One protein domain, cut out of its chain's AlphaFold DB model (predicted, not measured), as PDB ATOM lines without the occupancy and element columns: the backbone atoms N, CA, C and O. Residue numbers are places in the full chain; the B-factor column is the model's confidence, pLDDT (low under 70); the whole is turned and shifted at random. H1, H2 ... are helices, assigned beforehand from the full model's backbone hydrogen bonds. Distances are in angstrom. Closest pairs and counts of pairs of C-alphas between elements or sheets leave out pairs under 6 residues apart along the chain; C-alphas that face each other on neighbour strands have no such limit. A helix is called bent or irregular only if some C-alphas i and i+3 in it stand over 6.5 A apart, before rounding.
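What this domain is: This is residues 24 to 154 and 161 to 201 of the 228 residues of an uncharacterized protein of Marinicauda sp. WD6-1 (UniProt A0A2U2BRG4). One very long helix, H2, makes the axis of a rod: H1, H6 and H7 cluster round its first part, and H5 runs back beside its later part. H3 and H4 form a loose head at its far end, where residues 121 to 126 stick out. The printed part has 172 residues, with seven named helices, H1 to H7 in chain order, and no named strand; its class is all helix. It is extended, with a radius of gyration of the C-alphas of 29.8 A and spans of 88 by 35 by 27 A.

Where its parts are: Find C-alpha 24 at (18.161, 112.146, 80.329), where H1, residues 24 to 32, begins its 12.1 A. H2, residues 38 to 88, runs 73.7 A to C-alpha 88 at (11.960, 71.956, 29.825). Next come H3, residues 92 to 96, 6.2 A; H4, residues 106 to 122, 25.0 A; H5, residues 131 to 152, 31.5 A; and H6, residues 161 to 176, 20.9 A. H7, residues 188 to 201, runs 20.4 A to (22.648, 100.449, 69.698); it is irregular, but only just: C-alphas 196 and 199 are 6.8 A apart.

How they stand to each other: Start at the hub, H2. It touches H5 at a shallow tilt of 23 degrees, opposite ways, closest at C-alphas 82 and 135, 5.8 A. With residues 40 to 58 alone it touches H6, closest at C-alphas 51 and 165, 5.7 A. H7 touches H1, closest at C-alphas 29 and 195, 6.5 A. H3 and H4 are close but not clearly touching. Every O i to N i+4 pair is within hydrogen-bond range in H1, H2, H3, H4 and H6; H5 has 17 of 18, H7 7 of 10.

The domain as a whole: Residues 155 to 160 are not printed; C-alphas 154 and 161 are 14.4 A apart. The link from H6 to H7 is long. Look for pLDDT under 70 at residues 85 to 136, 152 to 154 and 183 to 186.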
ATOM      1  N   ALA A  24      17.756 112.938  79.173       88.81
ATOM      2  CA  ALA A  24      18.161 112.146  80.329       88.81
ATOM      3  C   ALA A  24      19.451 111.341  80.078       88.81
ATOM      4  O   ALA A  24      20.234 111.092  80.996       88.81
ATOM      5  N   GLU A  25      19.707 110.910  78.848       89.44
ATOM      6  CA  GLU A  25      20.933 110.260  78.392       89.44
ATOM      7  C   GLU A  25      22.094 111.234  78.397       89.44
ATOM      8  O   GLU A  25      23.137 110.945  78.991       89.44
ATOM      9  N   ILE A  26      21.894 112.414  77.809       89.88
ATOM     10  CA  ILE A  26      22.892 113.481  77.833       89.88
ATOM     11  C   ILE A  26      23.208 113.871  79.283       89.88
ATOM     12  O   ILE A  26      24.382 113.986  79.635       89.88
ATOM     13  N   ASP A  27      22.197 113.985  80.148       90.50
ATOM     14  CA  ASP A  27      22.379 114.233  81.581       90.50
ATOM     15  C   ASP A  27      23.207 113.149  82.273       90.50
ATOM     16  O   ASP A  27      24.146 113.454  83.015       90.50
ATOM     17  N   ARG A  28      22.908 111.874  82.004       91.38
ATOM     18  CA  ARG A  28      23.655 110.737  82.561       91.38
ATOM     19  C   ARG A  28      25.120 110.754  82.130       91.38
ATOM     20  O   ARG A  28      25.999 110.549  82.974       91.38
ATOM     21  N   ILE A  29      25.395 111.015  80.850       90.69
ATOM     22  CA  ILE A  29      26.762 111.116  80.317       90.69
ATOM     23  C   ILE A  29      27.477 112.311  80.960       90.69
ATOM     24  O   ILE A  29      28.583 112.159  81.482       90.69
ATOM     25  N   CYS A  30      26.841 113.484  80.996       92.50
ATOM     26  CA  CYS A  30      27.414 114.684  81.600       92.50
ATOM     27  C   CYS A  30      27.737 114.494  83.085       92.50
ATOM     28  O   CYS A  30      28.843 114.833  83.507       92.50
ATOM     29  N   ALA A  31      26.831 113.903  83.868       91.62
ATOM     30  CA  ALA A  31      27.045 113.646  85.290       91.62
ATOM     31  C   ALA A  31      28.210 112.671  85.524       91.62
ATOM     32  O   ALA A  31      29.120 112.948  86.311       91.62
ATOM     33  N   ARG A  32      28.233 111.549  84.794       90.25
ATOM     34  CA  ARG A  32      29.278 110.520  84.911       90.25
ATOM     35  C   ARG A  32      30.656 111.050  84.532       90.25
ATOM     36  O   ARG A  32      31.648 110.699  85.168       90.25
ATOM     37  N   HIS A  33      30.704 111.925  83.534       89.38
ATOM     38  CA  HIS A  33      31.936 112.520  83.035       89.38
ATOM     39  C   HIS A  33      32.198 113.914  83.592       89.38
ATOM     40  O   HIS A  33      33.080 114.579  83.067       89.38
ATOM     41  N   ARG A  34      31.524 114.365  84.659       89.69
ATOM     42  CA  ARG A  34      31.762 115.676  85.302       89.69
ATOM     43  C   ARG A  34      31.803 116.839  84.294       89.69
ATOM     44  O   ARG A  34      32.769 117.599  84.244       89.69
ATOM     45  N   ILE A  35      30.806 116.908  83.414       89.88
ATOM     46  CA  ILE A  35      30.628 117.988  82.436       89.88
ATOM     47  C   ILE A  35      29.614 118.971  83.021       89.88
ATOM     48  O   ILE A  35      28.412 118.737  82.960       89.88
ATOM     49  N   GLU A  36      30.103 120.060  83.609       86.81
ATOM     50  CA  GLU A  36      29.271 120.995  84.388       86.81
ATOM     51  C   GLU A  36      28.828 122.225  83.577       86.81
ATOM     52  O   GLU A  36      27.831 122.871  83.890       86.81
ATOM     53  N   GLY A  37      29.543 122.554  82.495       89.06
ATOM     54  CA  GLY A  37      29.249 123.722  81.666       89.06
ATOM     55  C   GLY A  37      28.088 123.487  80.699       89.06
ATOM     56  O   GLY A  37      28.170 122.608  79.841       89.06
ATOM     57  N   GLN A  38      27.055 124.337  80.751       90.12
ATOM     58  CA  GLN A  38      25.915 124.279  79.823       90.12
ATOM     59  C   GLN A  38      26.360 124.371  78.353       90.12
ATOM     60  O   GLN A  38      25.863 123.637  77.503       90.12
ATOM     61  N   GLN A  39      27.340 125.226  78.049       90.38
ATOM     62  CA  GLN A  39      27.899 125.340  76.697       90.38
ATOM     63  C   GLN A  39      28.566 124.035  76.243       90.38
ATOM     64  O   GLN A  39      28.349 123.588  75.119       90.38
ATOM     65  N   THR A  40      29.327 123.390  77.128       90.06
ATOM     66  CA  THR A  40      30.017 122.123  76.856       90.06
ATOM     67  C   THR A  40      29.035 120.962  76.714       90.06
ATOM     68  O   THR A  40      29.201 120.135  75.823       90.06
ATOM     69  N   ARG A  41      27.972 120.930  77.525       91.62
ATOM     70  CA  ARG A  41      26.858 119.984  77.382       91.62
ATOM     71  C   ARG A  41      26.163 120.134  76.030       91.62
ATOM     72  O   ARG A  41      25.982 119.148  75.326       91.62
ATOM     73  N   MET A  42      25.826 121.360  75.632       91.19
ATOM     74  CA  MET A  42      25.204 121.611  74.326       91.19
ATOM     75  C   MET A  42      26.137 121.253  73.165       91.19
ATOM     76  O   MET A  42      25.684 120.742  72.141       91.19
ATOM     77  N   ALA A  43      27.442 121.494  73.315       90.81
ATOM     78  CA  ALA A  43      28.437 121.092  72.327       90.81
ATOM     79  C   ALA A  43      28.545 119.563  72.215       90.81
ATOM     80  O   ALA A  43      28.620 119.044  71.099       90.81
ATOM     81  N   LEU A  44      28.498 118.844  73.343       91.94
ATOM     82  CA  LEU A  44      28.457 117.382  73.366       91.94
ATOM     83  C   LEU A  44      27.218 116.869  72.638       91.94
ATOM     84  O   LEU A  44      27.349 116.062  71.723       91.94
ATOM     85  N   TRP A  45      26.039 117.383  72.990       92.12
ATOM     86  CA  TRP A  45      24.782 116.958  72.381       92.12
ATOM     87  C   TRP A  45      24.797 117.150  70.862       92.12
ATOM     88  O   TRP A  45      24.586 116.195  70.120       92.12
ATOM     89  N   ARG A  46      25.161 118.341  70.369       90.44
ATOM     90  CA  ARG A  46      25.274 118.585  68.918       90.44
ATOM     91  C   ARG A  46      26.259 117.638  68.238       90.44
ATOM     92  O   ARG A  46      25.980 117.153  67.147       90.44
ATOM     93  N   THR A  47      27.396 117.371  68.880       91.62
ATOM     94  CA  THR A  47      28.402 116.445  68.341       91.62
ATOM     95  C   THR A  47      27.846 115.027  68.242       91.62
ATOM     96  O   THR A  47      28.063 114.360  67.232       91.62
ATOM     97  N   LEU A  48      27.121 114.576  69.268       90.75
ATOM     98  CA  LEU A  48      26.514 113.252  69.325       90.75
ATOM     99  C   LEU A  48      25.376 113.089  68.318       90.75
ATOM    100  O   LEU A  48      25.351 112.085  67.613       90.75
ATOM    101  N   GLU A  49      24.503 114.084  68.182       89.19
ATOM    102  CA  GLU A  49      23.446 114.091  67.166       89.19
ATOM    103  C   GLU A  49      24.037 114.061  65.758       89.19
ATOM    104  O   GLU A  49      23.703 113.191  64.960       89.19
ATOM    105  N   GLU A  50      24.967 114.962  65.438       87.88
ATOM    106  CA  GLU A  50      25.511 115.053  64.083       87.88
ATOM    107  C   GLU A  50      26.340 113.815  63.716       87.88
ATOM    108  O   GLU A  50      26.161 113.234  62.643       87.88
ATOM    109  N   ALA A  51      27.270 113.408  64.586       87.31
ATOM    110  CA  ALA A  51      28.136 112.267  64.310       87.31
ATOM    111  C   ALA A  51      27.371 110.939  64.414       87.31
ATOM    112  O   ALA A  51      27.616 110.035  63.618       87.31
ATOM    113  N   GLY A  52      26.444 110.821  65.368       86.38
ATOM    114  CA  GLY A  52      25.613 109.637  65.556       86.38
ATOM    115  C   GLY A  52      24.628 109.424  64.409       86.38
ATOM    116  O   GLY A  52      24.558 108.312  63.889       86.38
ATOM    117  N   ARG A  53      23.947 110.479  63.935       85.06
ATOM    118  CA  ARG A  53      23.061 110.394  62.758       85.06
ATOM    119  C   ARG A  53      23.819 109.933  61.524       85.06
ATOM    120  O   ARG A  53      23.407 108.977  60.880       85.06
ATOM    121  N   ARG A  54      24.984 110.533  61.247       84.00
ATOM    122  CA  ARG A  54      25.835 110.109  60.121       84.00
ATOM    123  C   ARG A  54      26.229 108.639  60.217       84.00
ATOM    124  O   ARG A  54      26.162 107.930  59.216       84.00
ATOM    125  N   LEU A  55      26.603 108.175  61.410       85.31
ATOM    126  CA  LEU A  55      26.955 106.776  61.636       85.31
ATOM    127  C   LEU A  55      25.757 105.841  61.394       85.31
ATOM    128  O   LEU A  55      25.903 104.840  60.692       85.31
ATOM    129  N   LEU A  56      24.574 106.170  61.923       83.38
ATOM    130  CA  LEU A  56      23.364 105.362  61.738       83.38
ATOM    131  C   LEU A  56      22.869 105.354  60.295       83.38
ATOM    132  O   LEU A  56      22.551 104.287  59.776       83.38
ATOM    133  N   ASP A  57      22.848 106.501  59.621       81.19
ATOM    134  CA  ASP A  57      22.453 106.589  58.215       81.19
ATOM    135  C   ASP A  57      23.365 105.725  57.343       81.19
ATOM    136  O   ASP A  57      22.897 104.964  56.493       81.19
ATOM    137  N   ARG A  58      24.676 105.751  57.611       79.81
ATOM    138  CA  ARG A  58      25.641 104.885  56.927       79.81
ATOM    139  C   ARG A  58      25.436 103.408  57.250       79.81
ATOM    140  O   ARG A  58      25.451 102.597  56.325       79.81
ATOM    141  N   ARG A  59      25.177 103.040  58.510       81.94
ATOM    142  CA  ARG A  59      24.834 101.654  58.885       81.94
ATOM    143  C   ARG A  59      23.550 101.177  58.206       81.94
ATOM    144  O   ARG A  59      23.531 100.073  57.667       81.94
ATOM    145  N   ARG A  60      22.508 102.011  58.147       80.75
ATOM    146  CA  ARG A  60      21.249 101.728  57.434       80.75
ATOM    147  C   ARG A  60      21.488 101.525  55.941       80.75
ATOM    148  O   ARG A  60      20.970 100.569  55.370       80.75
ATOM    149  N   LEU A  61      22.298 102.375  55.310       77.56
ATOM    150  CA  LEU A  61      22.683 102.216  53.905       77.56
ATOM    151  C   LEU A  61      23.464 100.917  53.669       77.56
ATOM    152  O   LEU A  61      23.177 100.201  52.712       77.56
ATOM    153  N   LYS A  62      24.391 100.562  54.567       79.00
ATOM    154  CA  LYS A  62      25.129  99.292  54.512       79.00
ATOM    155  C   LYS A  62      24.199  98.085  54.643       79.00
ATOM    156  O   LYS A  62      24.259  97.189  53.805       79.00
ATOM    157  N   ALA A  63      23.310  98.080  55.636       80.81
ATOM    158  CA  ALA A  63      22.325  97.015  55.825       80.81
ATOM    159  C   ALA A  63      21.429  96.856  54.586       80.81
ATOM    160  O   ALA A  63      21.242  95.743  54.095       80.81
ATOM    161  N   ARG A  64      20.958  97.972  54.010       78.50
ATOM    162  CA  ARG A  64      20.204  97.971  52.747       78.50
ATOM    163  C   ARG A  64      21.023  97.400  51.594       78.50
ATOM    164  O   ARG A  64      20.514  96.553  50.876       78.50
ATOM    165  N   ARG A  65      22.290  97.790  51.430       81.50
ATOM    166  CA  ARG A  65      23.178  97.247  50.387       81.50
ATOM    167  C   ARG A  65      23.371  95.737  50.527       81.50
ATOM    168  O   ARG A  65      23.300  95.028  49.526       81.50
ATOM    169  N   VAL A  66      23.601  95.243  51.744       82.50
ATOM    170  CA  VAL A  66      23.722  93.802  52.025       82.50
ATOM    171  C   VAL A  66      22.423  93.080  51.673       82.50
ATOM    172  O   VAL A  66      22.454  92.086  50.952       82.50
ATOM    173  N   HIS A  67      21.282  93.621  52.101       78.50
ATOM    174  CA  HIS A  67      19.972  93.065  51.786       78.50
ATOM    175  C   HIS A  67      19.696  93.040  50.274       78.50
ATOM    176  O   HIS A  67      19.344  91.993  49.740       78.50
ATOM    177  N   LEU A  68      19.947  94.143  49.560       78.25
ATOM    178  CA  LEU A  68      19.818  94.217  48.099       78.25
ATOM    179  C   LEU A  68      20.761  93.233  47.391       78.25
ATOM    180  O   LEU A  68      20.380  92.628  46.396       78.25
ATOM    181  N   SER A  69      21.975  93.033  47.910       81.50
ATOM    182  CA  SER A  69      22.940  92.079  47.349       81.50
ATOM    183  C   SER A  69      22.471  90.632  47.530       81.50
ATOM    184  O   SER A  69      22.561  89.842  46.594       81.50
ATOM    185  N   ARG A  70      21.927  90.296  48.707       82.25
ATOM    186  CA  ARG A  70      21.313  88.990  48.982       82.25
ATOM    187  C   ARG A  70      20.102  88.748  48.079       82.25
ATOM    188  O   ARG A  70      20.043  87.719  47.417       82.25
ATOM    189  N   LEU A  71      19.200  89.723  47.971       75.62
ATOM    190  CA  LEU A  71      18.049  89.648  47.068       75.62
ATOM    191  C   LEU A  71      18.476  89.493  45.604       75.62
ATOM    192  O   LEU A  71      17.884  88.697  44.883       75.62
ATOM    193  N   LYS A  72      19.539  90.182  45.159       84.81
ATOM    194  CA  LYS A  72      20.110  89.999  43.813       84.81
ATOM    195  C   LYS A  72      20.604  88.565  43.600       84.81
ATOM    196  O   LYS A  72      20.363  88.002  42.538       84.81
ATOM    197  N   GLN A  73      21.263  87.956  44.587       84.25
ATOM    198  CA  GLN A  73      21.702  86.555  44.500       84.25
ATOM    199  C   GLN A  73      20.512  85.588  44.423       84.25
ATOM    200  O   GLN A  73      20.492  84.715  43.557       84.25
ATOM    201  N   GLU A  74      19.509  85.765  45.285       81.00
ATOM    202  CA  GLU A  74      18.272  84.972  45.274       81.00
ATOM    203  C   GLU A  74      17.535  85.112  43.932       81.00
ATOM    204  O   GLU A  74      17.091  84.123  43.348       81.00
ATOM    205  N   LEU A  75      17.492  86.325  43.379       78.56
ATOM    206  CA  LEU A  75      16.898  86.606  42.079       78.56
ATOM    207  C   LEU A  75      17.671  85.957  40.926       78.56
ATOM    208  O   LEU A  75      17.059  85.355  40.049       78.56
ATOM    209  N   GLN A  76      19.005  86.013  40.937       83.56
ATOM    210  CA  GLN A  76      19.841  85.324  39.948       83.56
ATOM    211  C   GLN A  76      19.634  83.805  39.979       83.56
ATOM    212  O   GLN A  76      19.632  83.164  38.927       83.56
ATOM    213  N   LEU A  77      19.436  83.220  41.166       83.75
ATOM    214  CA  LEU A  77      19.042  81.816  41.295       83.75
ATOM    215  C   LEU A  77      17.654  81.578  40.688       83.75
ATOM    216  O   LEU A  77      17.499  80.654  39.893       83.75
ATOM    217  N   GLY A  78      16.680  82.440  40.989       77.44
ATOM    218  CA  GLY A  78      15.341  82.395  40.396       77.44
ATOM    219  C   GLY A  78      15.357  82.473  38.867       77.44
ATOM    220  O   GLY A  78      14.695  81.673  38.214       77.44
ATOM    221  N   MET A  79      16.162  83.366  38.285       79.50
ATOM    222  CA  MET A  79      16.335  83.490  36.831       79.50
ATOM    223  C   MET A  79      16.900  82.211  36.212       79.50
ATOM    224  O   MET A  79      16.378  81.738  35.208       79.50
ATOM    225  N   ARG A  80      17.935  81.617  36.824       81.38
ATOM    226  CA  ARG A  80      18.513  80.346  36.349       81.38
ATOM    227  C   ARG A  80      17.504  79.204  36.418       81.38
ATOM    228  O   ARG A  80      17.436  78.408  35.490       81.38
ATOM    229  N   LEU A  81      16.725  79.128  37.497       77.50
ATOM    230  CA  LEU A  81      15.671  78.124  37.645       77.50
ATOM    231  C   LEU A  81      14.548  78.335  36.622       77.50
ATOM    232  O   LEU A  81      14.079  77.365  36.037       77.50
ATOM    233  N   ALA A  82      14.146  79.583  36.369       71.81
ATOM    234  CA  ALA A  82      13.139  79.914  35.364       71.81
ATOM    235  C   ALA A  82      13.603  79.558  33.944       71.81
ATOM    236  O   ALA A  82      12.816  79.012  33.181       71.81
ATOM    237  N   ASP A  83      14.871  79.804  33.611       75.19
ATOM    238  CA  ASP A  83      15.467  79.445  32.317       75.19
ATOM    239  C   ASP A  83      15.605  77.921  32.141       75.19
ATOM    240  O   ASP A  83      15.260  77.350  31.107       75.19
ATOM    241  N   GLN A  84      16.016  77.210  33.197       72.56
ATOM    242  CA  GLN A  84      16.011  75.746  33.200       72.56
ATOM    243  C   GLN A  84      14.596  75.200  33.001       72.56
ATOM    244  O   GLN A  84      14.389  74.313  32.175       72.56
ATOM    245  N   LEU A  85      13.606  75.747  33.712       68.94
ATOM    246  CA  LEU A  85      12.216  75.338  33.559       68.94
ATOM    247  C   LEU A  85      11.680  75.676  32.167       68.94
ATOM    248  O   LEU A  85      11.085  74.798  31.560       68.94
ATOM    249  N   SER A  86      11.926  76.869  31.621       66.88
ATOM    250  CA  SER A  86      11.461  77.251  30.279       66.88
ATOM    251  C   SER A  86      12.044  76.343  29.192       66.88
ATOM    252  O   SER A  86      11.319  75.933  28.292       66.88
ATOM    253  N   SER A  87      13.308  75.921  29.325       65.56
ATOM    254  CA  SER A  87      13.938  74.952  28.414       65.56
ATOM    255  C   SER A  87      13.327  73.543  28.478       65.56
ATOM    256  O   SER A  87      13.463  72.750  27.544       65.56
ATOM    257  N   HIS A  88      12.641  73.227  29.580       62.00
ATOM    258  CA  HIS A  88      11.960  71.956  29.825       62.00
ATOM    259  C   HIS A  88      10.432  72.054  29.716       62.00
ATOM    260  O   HIS A  88       9.754  71.028  29.797       62.00
ATOM    261  N   VAL A  89       9.881  73.255  29.518       61.22
ATOM    262  CA  VAL A  89       8.458  73.472  29.262       61.22
ATOM    263  C   VAL A  89       8.206  73.193  27.777       61.22
ATOM    264  O   VAL A  89       8.808  73.835  26.918       61.22
ATOM    265  N   PRO A  90       7.344  72.219  27.442       59.78
ATOM    266  CA  PRO A  90       6.984  71.956  26.058       59.78
ATOM    267  C   PRO A  90       6.267  73.162  25.441       59.78
ATOM    268  O   PRO A  90       5.516  73.860  26.123       59.78
ATOM    269  N   SER A  91       6.440  73.370  24.133       59.84
ATOM    270  CA  SER A  91       5.729  74.429  23.409       59.84
ATOM    271  C   SER A  91       4.201  74.236  23.520       59.84
ATOM    272  O   SER A  91       3.728  73.104  23.681       59.84
ATOM    273  N   PRO A  92       3.376  75.296  23.415       56.19
ATOM    274  CA  PRO A  92       1.915  75.188  23.552       56.19
ATOM    275  C   PRO A  92       1.276  74.194  22.561       56.19
ATOM    276  O   PRO A  92       0.246  73.580  22.848       56.19
ATOM    277  N   GLU A  93       1.915  73.974  21.413       61.72
ATOM    278  CA  GLU A  93       1.529  72.970  20.415       61.72
ATOM    279  C   GLU A  93       1.782  71.534  20.914       61.72
ATOM    280  O   GLU A  93       0.950  70.650  20.708       61.72
ATOM    281  N   GLN A  94       2.884  71.307  21.637       58.03
ATOM    282  CA  GLN A  94       3.229  70.025  22.267       58.03
ATOM    283  C   GLN A  94       2.342  69.731  23.484       58.03
ATOM    284  O   GLN A  94       1.927  68.591  23.694       58.03
ATOM    285  N   LEU A  95       1.988  70.768  24.248       57.28
ATOM    286  CA  LEU A  95       1.040  70.676  25.360       57.28
ATOM    287  C   LEU A  95      -0.400  70.422  24.900       57.28
ATOM    288  O   LEU A  95      -1.192  69.954  25.707       57.28
ATOM    289  N   SER A  96      -0.767  70.684  23.643       58.75
ATOM    290  CA  SER A  96      -2.138  70.472  23.141       58.75
ATOM    291  C   SER A  96      -2.404  69.036  22.671       58.75
ATOM    292  O   SER A  96      -3.549  68.591  22.666       58.75
ATOM    293  N   GLY A  97      -1.359  68.297  22.283       59.38
ATOM    294  CA  GLY A  97      -1.498  66.989  21.632       59.38
ATOM    295  C   GLY A  97      -1.563  65.772  22.561       59.38
ATOM    296  O   GLY A  97      -1.790  64.672  22.068       59.38
ATOM    297  N   ASP A  98      -1.317  65.927  23.869       55.66
ATOM    298  CA  ASP A  98      -1.163  64.819  24.843       55.66
ATOM    299  C   ASP A  98      -0.131  63.744  24.445       55.66
ATOM    300  O   ASP A  98      -0.042  62.670  25.048       55.66
ATOM    301  N   GLN A  99       0.679  64.033  23.427       57.84
ATOM    302  CA  GLN A  99       1.691  63.130  22.920       57.84
ATOM    303  C   GLN A  99       3.005  63.383  23.666       57.84
ATOM    304  O   GLN A  99       3.525  64.498  23.624       57.84
ATOM    305  N   PRO A 100       3.555  62.369  24.357       54.78
ATOM    306  CA  PRO A 100       4.842  62.498  25.025       54.78
ATOM    307  C   PRO A 100       5.938  62.780  23.989       54.78
ATOM    308  O   PRO A 100       6.082  62.044  23.012       54.78
ATOM    309  N   SER A 101       6.713  63.841  24.203       58.19
ATOM    310  CA  SER A 101       7.899  64.162  23.407       58.19
ATOM    311  C   SER A 101       9.153  63.528  24.019       58.19
ATOM    312  O   SER A 101       9.148  63.052  25.158       58.19
ATOM    313  N   ILE A 102      10.248  63.491  23.251       53.69
ATOM    314  CA  ILE A 102      11.537  62.945  23.696       53.69
ATOM    315  C   ILE A 102      12.009  63.744  24.925       53.69
ATOM    316  O   ILE A 102      12.460  64.875  24.792       53.69
ATOM    317  N   GLY A 103      11.874  63.151  26.115       57.47
ATOM    318  CA  GLY A 103      12.293  63.737  27.395       57.47
ATOM    319  C   GLY A 103      11.180  63.922  28.435       57.47
ATOM    320  O   GLY A 103      11.485  64.003  29.623       57.47
ATOM    321  N   LEU A 104       9.895  63.914  28.050       61.53
ATOM    322  CA  LEU A 104       8.778  64.144  28.978       61.53
ATOM    323  C   LEU A 104       7.721  63.037  28.895       61.53
ATOM    324  O   LEU A 104       7.170  62.737  27.839       61.53
ATOM    325  N   SER A 105       7.407  62.428  30.042       68.38
ATOM    326  CA  SER A 105       6.334  61.439  30.149       68.38
ATOM    327  C   SER A 105       4.959  62.117  30.210       68.38
ATOM    328  O   SER A 105       4.841  63.273  30.617       68.38
ATOM    329  N   ARG A 106       3.889  61.368  29.913       64.25
ATOM    330  CA  ARG A 106       2.492  61.825  30.078       64.25
ATOM    331  C   ARG A 106       2.181  62.398  31.473       64.25
ATOM    332  O   ARG A 106       1.353  63.290  31.599       64.25
ATOM    333  N   HIS A 107       2.857  61.914  32.518       61.22
ATOM    334  CA  HIS A 107       2.664  62.399  33.888       61.22
ATOM    335  C   HIS A 107       3.342  63.755  34.116       61.22
ATOM    336  O   HIS A 107       2.823  64.565  34.874       61.22
ATOM    337  N   HIS A 108       4.457  64.033  33.427       64.75
ATOM    338  CA  HIS A 108       5.106  65.347  33.469       64.75
ATOM    339  C   HIS A 108       4.222  66.407  32.802       64.75
ATOM    340  O   HIS A 108       4.023  67.479  33.362       64.75
ATOM    341  N   LEU A 109       3.608  66.073  31.661       63.38
ATOM    342  CA  LEU A 109       2.657  66.953  30.971       63.38
ATOM    343  C   LEU A 109       1.397  67.217  31.815       63.38
ATOM    344  O   LEU A 109       0.929  68.350  31.892       63.38
ATOM    345  N   ALA A 110       0.875  66.193  32.498       66.00
ATOM    346  CA  ALA A 110      -0.261  66.344  33.408       66.00
ATOM    347  C   ALA A 110       0.072  67.219  34.633       66.00
ATOM    348  O   ALA A 110      -0.739  68.059  35.016       66.00
ATOM    349  N   ALA A 111       1.265  67.060  35.218       68.38
ATOM    350  CA  ALA A 111       1.723  67.881  36.338       68.38
ATOM    351  C   ALA A 111       1.917  69.354  35.940       68.38
ATOM    352  O   ALA A 111       1.518  70.241  36.691       68.38
ATOM    353  N   LEU A 112       2.463  69.613  34.745       65.94
ATOM    354  CA  LEU A 112       2.615  70.970  34.209       65.94
ATOM    355  C   LEU A 112       1.257  71.650  33.989       65.94
ATOM    356  O   LEU A 112       1.063  72.771  34.451       65.94
ATOM    357  N   ARG A 113       0.282  70.952  33.390       67.12
ATOM    358  CA  ARG A 113      -1.081  71.484  33.207       67.12
ATOM    359  C   ARG A 113      -1.809  71.739  34.524       67.12
ATOM    360  O   ARG A 113      -2.549  72.712  34.634       67.12
ATOM    361  N   GLU A 114      -1.631  70.875  35.523       64.44
ATOM    362  CA  GLU A 114      -2.219  71.116  36.844       64.44
ATOM    363  C   GLU A 114      -1.558  72.319  37.531       64.44
ATOM    364  O   GLU A 114      -2.258  73.125  38.141       64.44
ATOM    365  N   GLY A 115      -0.246  72.510  37.359       63.38
ATOM    366  CA  GLY A 115       0.466  73.714  37.792       63.38
ATOM    367  C   GLY A 115      -0.067  74.988  37.127       63.38
ATOM    368  O   GLY A 115      -0.398  75.946  37.823       63.38
ATOM    369  N   GLU A 116      -0.244  74.980  35.803       65.94
ATOM    370  CA  GLU A 116      -0.870  76.086  35.061       65.94
ATOM    371  C   GLU A 116      -2.300  76.365  35.548       65.94
ATOM    372  O   GLU A 116      -2.687  77.520  35.730       65.94
ATOM    373  N   ARG A 117      -3.085  75.315  35.821       65.69
ATOM    374  CA  ARG A 117      -4.454  75.436  36.340       65.69
ATOM    375  C   ARG A 117      -4.498  76.044  37.742       65.69
ATOM    376  O   ARG A 117      -5.425  76.796  38.042       65.69
ATOM    377  N   LEU A 118      -3.539  75.707  38.606       63.97
ATOM    378  CA  LEU A 118      -3.420  76.278  39.949       63.97
ATOM    379  C   LEU A 118      -3.005  77.755  39.887       63.97
ATOM    380  O   LEU A 118      -3.642  78.579  40.536       63.97
ATOM    381  N   LEU A 119      -2.037  78.108  39.036       60.44
ATOM    382  CA  LEU A 119      -1.609  79.498  38.827       60.44
ATOM    383  C   LEU A 119      -2.728  80.371  38.233       60.44
ATOM    384  O   LEU A 119      -2.939  81.497  38.675       60.44
ATOM    385  N   ALA A 120      -3.500  79.840  37.283       61.22
ATOM    386  CA  ALA A 120      -4.641  80.540  36.691       61.22
ATOM    387  C   ALA A 120      -5.824  80.724  37.662       61.22
ATOM    388  O   ALA A 120      -6.685  81.569  37.425       61.22
ATOM    389  N   ARG A 121      -5.899  79.932  38.742       60.03
ATOM    390  CA  ARG A 121      -6.938  80.066  39.778       60.03
ATOM    391  C   ARG A 121      -6.652  81.184  40.776       60.03
ATOM    392  O   ARG A 121      -7.609  81.737  41.313       60.03
ATOM    393  N   ASP A 122      -5.382  81.511  41.001       54.28
ATOM    394  CA  ASP A 122      -4.976  82.587  41.911       54.28
ATOM    395  C   ASP A 122      -4.958  83.971  41.238       54.28
ATOM    396  O   ASP A 122      -5.022  84.994  41.927       54.28
ATOM    397  N   ASP A 123      -4.939  84.036  39.903       52.53
ATOM    398  CA  ASP A 123      -4.884  85.303  39.178       52.53
ATOM    399  C   ASP A 123      -6.276  85.921  38.932       52.53
ATOM    400  O   ASP A 123      -7.056  85.491  38.080       52.53
ATOM    401  N   ARG A 124      -6.583  87.004  39.657       52.53
ATOM    402  CA  ARG A 124      -7.808  87.807  39.468       52.53
ATOM    403  C   ARG A 124      -7.791  88.650  38.184       52.53
ATOM    404  O   ARG A 124      -8.804  89.278  37.879       52.53
ATOM    405  N   SER A 125      -6.667  88.709  37.462       54.03
ATOM    406  CA  SER A 125      -6.468  89.591  36.302       54.03
ATOM    407  C   SER A 125      -6.692  88.930  34.933       54.03
ATOM    408  O   SER A 125      -6.704  89.620  33.913       54.03
ATOM    409  N   GLY A 126      -6.944  87.615  34.887       52.06
ATOM    410  CA  GLY A 126      -7.337  86.908  33.661       52.06
ATOM    411  C   GLY A 126      -6.215  86.681  32.641       52.06
ATOM    412  O   GLY A 126      -6.505  86.297  31.506       52.06
ATOM    413  N   ARG A 127      -4.944  86.886  33.009       54.25
ATOM    414  CA  ARG A 127      -3.790  86.593  32.148       54.25
ATOM    415  C   ARG A 127      -3.082  85.352  32.688       54.25
ATOM    416  O   ARG A 127      -2.515  85.388  33.763       54.25
ATOM    417  N   ALA A 128      -3.117  84.236  31.963       53.66
ATOM    418  CA  ALA A 128      -2.402  83.033  32.393       53.66
ATOM    419  C   ALA A 128      -0.901  83.348  32.527       53.66
ATOM    420  O   ALA A 128      -0.254  83.635  31.521       53.66
ATOM    421  N   ALA A 129      -0.370  83.333  33.753       56.88
ATOM    422  CA  ALA A 129       1.043  83.575  34.015       56.88
ATOM    423  C   ALA A 129       1.871  82.453  33.378       56.88
ATOM    424  O   ALA A 129       1.852  81.313  33.850       56.88
ATOM    425  N   ARG A 130       2.565  82.754  32.276       62.53
ATOM    426  CA  ARG A 130       3.450  81.792  31.615       62.53
ATOM    427  C   ARG A 130       4.819  81.804  32.282       62.53
ATOM    428  O   ARG A 130       5.305  82.848  32.707       62.53
ATOM    429  N   LEU A 131       5.474  80.645  32.315       60.84
ATOM    430  CA  LEU A 131       6.860  80.518  32.793       60.84
ATOM    431  C   LEU A 131       7.829  81.433  32.020       60.84
ATOM    432  O   LEU A 131       8.769  81.966  32.601       60.84
ATOM    433  N   GLU A 132       7.554  81.684  30.740       61.19
ATOM    434  CA  GLU A 132       8.294  82.632  29.894       61.19
ATOM    435  C   GLU A 132       8.191  84.085  30.403       61.19
ATOM    436  O   GLU A 132       9.186  84.812  30.414       61.19
ATOM    437  N   ASP A 133       7.020  84.495  30.903       65.12
ATOM    438  CA  ASP A 133       6.802  85.843  31.445       65.12
ATOM    439  C   ASP A 133       7.525  86.037  32.788       65.12
ATOM    440  O   ASP A 133       7.955  87.145  33.121       65.12
ATOM    441  N   ALA A 134       7.720  84.951  33.548       67.19
ATOM    442  CA  ALA A 134       8.487  84.979  34.789       67.19
ATOM    443  C   ALA A 134       9.962  85.320  34.528       67.19
ATOM    444  O   ALA A 134      10.529  86.136  35.248       67.19
ATOM    445  N   ALA A 135      10.574  84.774  33.471       69.25
ATOM    446  CA  ALA A 135      11.960  85.091  33.120       69.25
ATOM    447  C   ALA A 135      12.145  86.587  32.796       69.25
ATOM    448  O   ALA A 135      13.068  87.225  33.309       69.25
ATOM    449  N   ALA A 136      11.230  87.170  32.014       67.38
ATOM    450  CA  ALA A 136      11.256  88.595  31.680       67.38
ATOM    451  C   ALA A 136      11.055  89.492  32.919       67.38
ATOM    452  O   ALA A 136      11.781  90.472  33.102       67.38
ATOM    453  N   ALA A 137      10.116  89.138  33.803       70.12
ATOM    454  CA  ALA A 137       9.878  89.869  35.047       70.12
ATOM    455  C   ALA A 137      11.077  89.802  36.011       70.12
ATOM    456  O   ALA A 137      11.447  90.815  36.605       70.12
ATOM    457  N   LEU A 138      11.717  88.634  36.142       72.50
ATOM    458  CA  LEU A 138      12.904  88.462  36.985       72.50
ATOM    459  C   LEU A 138      14.109  89.242  36.431       72.50
ATOM    460  O   LEU A 138      14.853  89.832  37.211       72.50
ATOM    461  N   SER A 139      14.261  89.318  35.102       74.81
ATOM    462  CA  SER A 139      15.285  90.159  34.466       74.81
ATOM    463  C   SER A 139      15.074  91.641  34.778       74.81
ATOM    464  O   SER A 139      16.002  92.304  35.226       74.81
ATOM    465  N   TYR A 140      13.845  92.147  34.622       74.25
ATOM    466  CA  TYR A 140      13.518  93.535  34.966       74.25
ATOM    467  C   TYR A 140      13.810  93.849  36.440       74.25
ATOM    468  O   TYR A 140      14.395  94.885  36.756       74.25
ATOM    469  N   LEU A 141      13.445  92.944  37.356       70.75
ATOM    470  CA  LEU A 141      13.768  93.102  38.774       70.75
ATOM    471  C   LEU A 141      15.285  93.153  39.001       70.75
ATOM    472  O   LEU A 141      15.739  93.948  39.819       70.75
ATOM    473  N   SER A 142      16.070  92.360  38.265       78.75
ATOM    474  CA  SER A 142      17.531  92.335  38.394       78.75
ATOM    475  C   SER A 142      18.136  93.687  38.030       78.75
ATOM    476  O   SER A 142      18.963  94.200  38.785       78.75
ATOM    477  N   ASP A 143      17.663  94.300  36.945       76.44
ATOM    478  CA  ASP A 143      18.103  95.629  36.509       76.44
ATOM    479  C   ASP A 143      17.726  96.715  37.535       76.44
ATOM    480  O   ASP A 143      18.530  97.592  37.856       76.44
ATOM    481  N   VAL A 144      16.526  96.631  38.127       78.25
ATOM    482  CA  VAL A 144      16.091  97.544  39.201       78.25
ATOM    483  C   VAL A 144      16.971  97.405  40.446       78.25
ATOM    484  O   VAL A 144      17.348  98.415  41.044       78.25
ATOM    485  N   TYR A 145      17.326  96.180  40.843       74.19
ATOM    486  CA  TYR A 145      18.226  95.945  41.976       74.19
ATOM    487  C   TYR A 145      19.650  96.425  41.694       74.19
ATOM    488  O   TYR A 145      20.308  96.925  42.604       74.19
ATOM    489  N   GLU A 146      20.131  96.301  40.459       79.56
ATOM    490  CA  GLU A 146      21.421  96.847  40.041       79.56
ATOM    491  C   GLU A 146      21.437  98.374  40.138       79.56
ATOM    492  O   GLU A 146      22.292  98.919  40.834       79.56
ATOM    493  N   ALA A 147      20.421  99.048  39.597       75.38
ATOM    494  CA  ALA A 147      20.264 100.493  39.743       75.38
ATOM    495  C   ALA A 147      20.127 100.926  41.219       75.38
ATOM    496  O   ALA A 147      20.671 101.952  41.630       75.38
ATOM    497  N   ALA A 148      19.430 100.140  42.049       71.94
ATOM    498  CA  ALA A 148      19.304 100.406  43.482       71.94
ATOM    499  C   ALA A 148      20.635 100.223  44.233       71.94
ATOM    500  O   ALA A 148      20.952 101.015  45.122       71.94
ATOM    501  N   LEU A 149      21.424  99.204  43.879       75.94
ATOM    502  CA  LEU A 149      22.769  99.002  44.415       75.94
ATOM    503  C   LEU A 149      23.693 100.147  44.003       75.94
ATOM    504  O   LEU A 149      24.386 100.684  44.864       75.94
ATOM    505  N   GLU A 150      23.652 100.568  42.740       74.31
ATOM    506  CA  GLU A 150      24.415 101.716  42.244       74.31
ATOM    507  C   GLU A 150      24.053 103.002  43.000       74.31
ATOM    508  O   GLU A 150      24.943 103.685  43.512       74.31
ATOM    509  N   ALA A 151      22.760 103.274  43.200       71.31
ATOM    510  CA  ALA A 151      22.290 104.405  44.000       71.31
ATOM    511  C   ALA A 151      22.755 104.339  45.469       71.31
ATOM    512  O   ALA A 151      22.968 105.368  46.108       71.31
ATOM    513  N   CYS A 152      22.961 103.136  46.013       68.69
ATOM    514  CA  CYS A 152      23.529 102.944  47.350       68.69
ATOM    515  C   CYS A 152      25.068 103.072  47.389       68.69
ATOM    516  O   CYS A 152      25.638 103.117  48.481       68.69
ATOM    517  N   THR A 153      25.751 103.114  46.237       61.44
ATOM    518  CA  THR A 153      27.225 103.124  46.126       61.44
ATOM    519  C   THR A 153      27.854 104.504  45.931       61.44
ATOM    520  O   THR A 153      29.071 104.585  45.751       61.44
ATOM    521  N   GLU A 154      27.098 105.605  46.031       54.78
ATOM    522  CA  GLU A 154      27.692 106.947  45.990       54.78
ATOM    523  C   GLU A 154      28.658 107.183  47.180       54.78
ATOM    524  O   GLU A 154      28.289 107.568  48.293       54.78
ATOM    525  N   GLU A 161      33.965 105.768  58.718       78.06
ATOM    526  CA  GLU A 161      32.884 106.470  59.439       78.06
ATOM    527  C   GLU A 161      32.788 106.094  60.927       78.06
ATOM    528  O   GLU A 161      32.559 106.967  61.765       78.06
ATOM    529  N   GLU A 162      33.011 104.826  61.299       82.88
ATOM    530  CA  GLU A 162      33.096 104.447  62.720       82.88
ATOM    531  C   GLU A 162      34.373 105.012  63.353       82.88
ATOM    532  O   GLU A 162      34.345 105.544  64.467       82.88
ATOM    533  N   GLU A 163      35.477 104.987  62.607       85.25
ATOM    534  CA  GLU A 163      36.726 105.641  62.993       85.25
ATOM    535  C   GLU A 163      36.578 107.164  63.070       85.25
ATOM    536  O   GLU A 163      37.086 107.772  64.007       85.25
ATOM    537  N   ALA A 164      35.837 107.798  62.157       86.19
ATOM    538  CA  ALA A 164      35.572 109.235  62.176       86.19
ATOM    539  C   ALA A 164      34.659 109.626  63.339       86.19
ATOM    540  O   ALA A 164      34.910 110.641  63.993       86.19
ATOM    541  N   TRP A 165      33.630 108.827  63.635       90.75
ATOM    542  CA  TRP A 165      32.796 109.001  64.825       90.75
ATOM    543  C   TRP A 165      33.651 108.917  66.095       90.75
ATOM    544  O   TRP A 165      33.636 109.833  66.923       90.75
ATOM    545  N   ARG A 166      34.482 107.873  66.204       91.56
ATOM    546  CA  ARG A 166      35.404 107.676  67.328       91.56
ATOM    547  C   ARG A 166      36.411 108.821  67.443       91.56
ATOM    548  O   ARG A 166      36.585 109.364  68.530       91.56
ATOM    549  N   ALA A 167      37.015 109.247  66.336       90.12
ATOM    550  CA  ALA A 167      37.972 110.349  66.289       90.12
ATOM    551  C   ALA A 167      37.332 111.692  66.674       90.12
ATOM    552  O   ALA A 167      37.956 112.492  67.376       90.12
ATOM    553  N   ARG A 168      36.076 111.945  66.276       91.81
ATOM    554  CA  ARG A 168      35.319 113.139  66.692       91.81
ATOM    555  C   ARG A 168      35.119 113.172  68.203       91.81
ATOM    556  O   ARG A 168      35.395 114.196  68.826       91.81
ATOM    557  N   LEU A 169      34.696 112.061  68.799       92.81
ATOM    558  CA  LEU A 169      34.484 111.981  70.245       92.81
ATOM    559  C   LEU A 169      35.792 111.990  71.037       92.81
ATOM    560  O   LEU A 169      35.873 112.632  72.083       92.81
ATOM    561  N   GLN A 170      36.844 111.369  70.511       91.62
ATOM    562  CA  GLN A 170      38.187 111.468  71.072       91.62
ATOM    563  C   GLN A 170      38.704 112.910  71.043       91.62
ATOM    564  O   GLN A 170      39.248 113.398  72.034       91.62
ATOM    565  N   SER A 171      38.502 113.628  69.936       92.12
ATOM    566  CA  SER A 171      38.836 115.051  69.818       92.12
ATOM    567  C   SER A 171      38.042 115.896  70.818       92.12
ATOM    568  O   SER A 171      38.626 116.735  71.499       92.12
ATOM    569  N   PHE A 172      36.741 115.637  70.985       92.06
ATOM    570  CA  PHE A 172      35.916 116.314  71.988       92.06
ATOM    571  C   PHE A 172      36.452 116.082  73.411       92.06
ATOM    572  O   PHE A 172      36.678 117.027  74.168       92.06
ATOM    573  N   TYR A 173      36.734 114.831  73.767       89.94
ATOM    574  CA  TYR A 173      37.241 114.474  75.091       89.94
ATOM    575  C   TYR A 173      38.623 115.086  75.376       89.94
ATOM    576  O   TYR A 173      38.878 115.600  76.463       89.94
ATOM    577  N   THR A 174      39.515 115.076  74.387       90.25
ATOM    578  CA  THR A 174      40.893 115.555  74.568       90.25
ATOM    579  C   THR A 174      41.028 117.067  74.473       90.25
ATOM    580  O   THR A 174      41.754 117.661  75.267       90.25
ATOM    581  N   ARG A 175      40.325 117.713  73.536       90.00
ATOM    582  CA  ARG A 175      40.444 119.157  73.282       90.00
ATOM    583  C   ARG A 175      39.394 119.974  74.019       90.00
ATOM    584  O   ARG A 175      39.735 120.989  74.610       90.00
ATOM    585  N   THR A 176      38.133 119.549  73.990       88.56
ATOM    586  CA  THR A 176      37.026 120.319  74.582       88.56
ATOM    587  C   THR A 176      36.926 120.098  76.087       88.56
ATOM    588  O   THR A 176      36.694 121.054  76.821       88.56
ATOM    589  N   LEU A 177      37.140 118.868  76.565       87.88
ATOM    590  CA  LEU A 177      37.171 118.577  78.006       87.88
ATOM    591  C   LEU A 177      38.572 118.707  78.624       87.88
ATOM    592  O   LEU A 177      38.694 118.605  79.844       87.88
ATOM    593  N   ALA A 178      39.609 118.933  77.805       87.50
ATOM    594  CA  ALA A 178      41.013 119.029  78.219       87.50
ATOM    595  C   ALA A 178      41.502 117.810  79.031       87.50
ATOM    596  O   ALA A 178      42.230 117.956  80.015       87.50
ATOM    597  N   ARG A 179      41.081 116.594  78.645       85.56
ATOM    598  CA  ARG A 179      41.412 115.351  79.363       85.56
ATOM    599  C   ARG A 179      42.416 114.491  78.604       85.56
ATOM    600  O   ARG A 179      42.301 114.351  77.387       85.56
ATOM    601  N   PRO A 180      43.371 113.852  79.300       83.25
ATOM    602  CA  PRO A 180      44.293 112.933  78.653       83.25
ATOM    603  C   PRO A 180      43.559 111.677  78.174       83.25
ATOM    604  O   PRO A 180      42.737 111.103  78.890       83.25
ATOM    605  N   TRP A 181      43.889 111.239  76.960       82.19
ATOM    606  CA  TRP A 181      43.491 109.938  76.434       82.19
ATOM    607  C   TRP A 181      44.577 108.921  76.787       82.19
ATOM    608  O   TRP A 181      45.513 108.746  76.011       82.19
ATOM    609  N   SER A 182      44.524 108.312  77.976       74.12
ATOM    610  CA  SER A 182      45.455 107.226  78.318       74.12
ATOM    611  C   SER A 182      44.824 105.861  78.043       74.12
ATOM    612  O   SER A 182      43.649 105.640  78.335       74.12
ATOM    613  N   SER A 183      45.625 104.962  77.468       57.69
ATOM    614  CA  SER A 183      45.354 103.522  77.358       57.69
ATOM    615  C   SER A 183      45.863 102.733  78.570       57.69
ATOM    616  O   SER A 183      45.587 101.545  78.702       57.69
ATOM    617  N   GLU A 184      46.635 103.386  79.441       47.25
ATOM    618  CA  GLU A 184      47.168 102.836  80.685       47.25
ATOM    619  C   GLU A 184      46.544 103.612  81.857       47.25
ATOM    620  O   GLU A 184      46.745 104.824  81.986       47.25
ATOM    621  N   GLY A 185      45.711 102.944  82.667       64.50
ATOM    622  CA  GLY A 185      44.953 103.537  83.780       64.50
ATOM    623  C   GLY A 185      43.447 103.227  83.738       64.50
ATOM    624  O   GLY A 185      43.031 102.232  83.157       64.50
ATOM    625  N   ASP A 186      42.620 104.093  84.340       65.19
ATOM    626  CA  ASP A 186      41.154 103.929  84.503       65.19
ATOM    627  C   ASP A 186      40.340 104.072  83.186       65.19
ATOM    628  O   ASP A 186      39.123 104.238  83.211       65.19
ATOM    629  N   ASN A 187      40.999 104.047  82.015       78.12
ATOM    630  CA  ASN A 187      40.404 104.065  80.666       78.12
ATOM    631  C   ASN A 187      39.207 105.030  80.488       78.12
ATOM    632  O   ASN A 187      38.236 104.729  79.787       78.12
ATOM    633  N   GLY A 188      39.266 106.219  81.101       82.56
ATOM    634  CA  GLY A 188      38.145 107.166  81.135       82.56
ATOM    635  C   GLY A 188      37.662 107.615  79.750       82.56
ATOM    636  O   GLY A 188      36.464 107.807  79.554       82.56
ATOM    637  N   GLY A 189      38.575 107.711  78.775       85.19
ATOM    638  CA  GLY A 189      38.245 108.009  77.376       85.19
ATOM    639  C   GLY A 189      37.468 106.883  76.683       85.19
ATOM    640  O   GLY A 189      36.455 107.145  76.039       85.19
ATOM    641  N   GLU A 190      37.866 105.622  76.877       88.69
ATOM    642  CA  GLU A 190      37.121 104.469  76.342       88.69
ATOM    643  C   GLU A 190      35.753 104.328  77.004       88.69
ATOM    644  O   GLU A 190      34.761 104.041  76.338       88.69
ATOM    645  N   ARG A 191      35.672 104.597  78.311       89.31
ATOM    646  CA  ARG A 191      34.400 104.607  79.035       89.31
ATOM    647  C   ARG A 191      33.471 105.706  78.520       89.31
ATOM    648  O   ARG A 191      32.288 105.452  78.329       89.31
ATOM    649  N   PHE A 192      34.004 106.894  78.231       90.19
ATOM    650  CA  PHE A 192      33.253 107.972  77.588       90.19
ATOM    651  C   PHE A 192      32.717 107.561  76.214       90.19
ATOM    652  O   PHE A 192      31.539 107.778  75.939       90.19
ATOM    653  N   LEU A 193      33.530 106.912  75.375       90.75
ATOM    654  CA  LEU A 193      33.056 106.394  74.088       90.75
ATOM    655  C   LEU A 193      31.978 105.332  74.249       90.75
ATOM    656  O   LEU A 193      31.006 105.353  73.502       90.75
ATOM    657  N   ALA A 194      32.141 104.408  75.195       88.50
ATOM    658  CA  ALA A 194      31.162 103.359  75.451       88.50
ATOM    659  C   ALA A 194      29.817 103.947  75.902       88.50
ATOM    660  O   ALA A 194      28.777 103.546  75.385       88.50
ATOM    661  N   ASP A 195      29.847 104.942  76.792       88.75
ATOM    662  CA  ASP A 195      28.653 105.659  77.243       88.75
ATOM    663  C   ASP A 195      27.980 106.419  76.090       88.75
ATOM    664  O   ASP A 195      26.763 106.362  75.950       88.75
ATOM    665  N   CYS A 196      28.762 107.068  75.218       90.19
ATOM    666  CA  CYS A 196      28.242 107.719  74.012       90.19
ATOM    667  C   CYS A 196      27.712 106.712  72.979       90.19
ATOM    668  O   CYS A 196      26.820 107.034  72.210       90.19
ATOM    669  N   ARG A 197      28.262 105.494  72.920       88.75
ATOM    670  CA  ARG A 197      27.839 104.465  71.959       88.75
ATOM    671  C   ARG A 197      26.552 103.768  72.378       88.75
ATOM    672  O   ARG A 197      25.852 103.265  71.507       88.75
ATOM    673  N   ALA A 198      26.276 103.675  73.678       85.31
ATOM    674  CA  ALA A 198      25.181 102.862  74.197       85.31
ATOM    675  C   ALA A 198      23.807 103.228  73.592       85.31
ATOM    676  O   ALA A 198      23.173 102.307  73.083       85.31
ATOM    677  N   PRO A 199      23.398 104.510  73.501       81.12
ATOM    678  CA  PRO A 199      22.112 104.889  72.893       81.12
ATOM    679  C   PRO A 199      22.031 104.618  71.382       81.12
ATOM    680  O   PRO A 199      20.960 104.420  70.823       81.12
ATOM    681  N   LEU A 200      23.178 104.539  70.693       79.69
ATOM    682  CA  LEU A 200      23.219 104.247  69.256       79.69
ATOM    683  C   LEU A 200      22.879 102.790  68.927       79.69
ATOM    684  O   LEU A 200      22.595 102.501  67.768       79.69
ATOM    685  N   ARG A 201      22.954 101.875  69.904       73.44
ATOM    686  CA  ARG A 201      22.648 100.449  69.698       73.44
ATOM    687  C   ARG A 201      21.158 100.200  69.503       73.44
ATOM    688  O   ARG A 201      20.807  99.346  68.702       73.44
TER     689      ARG A 201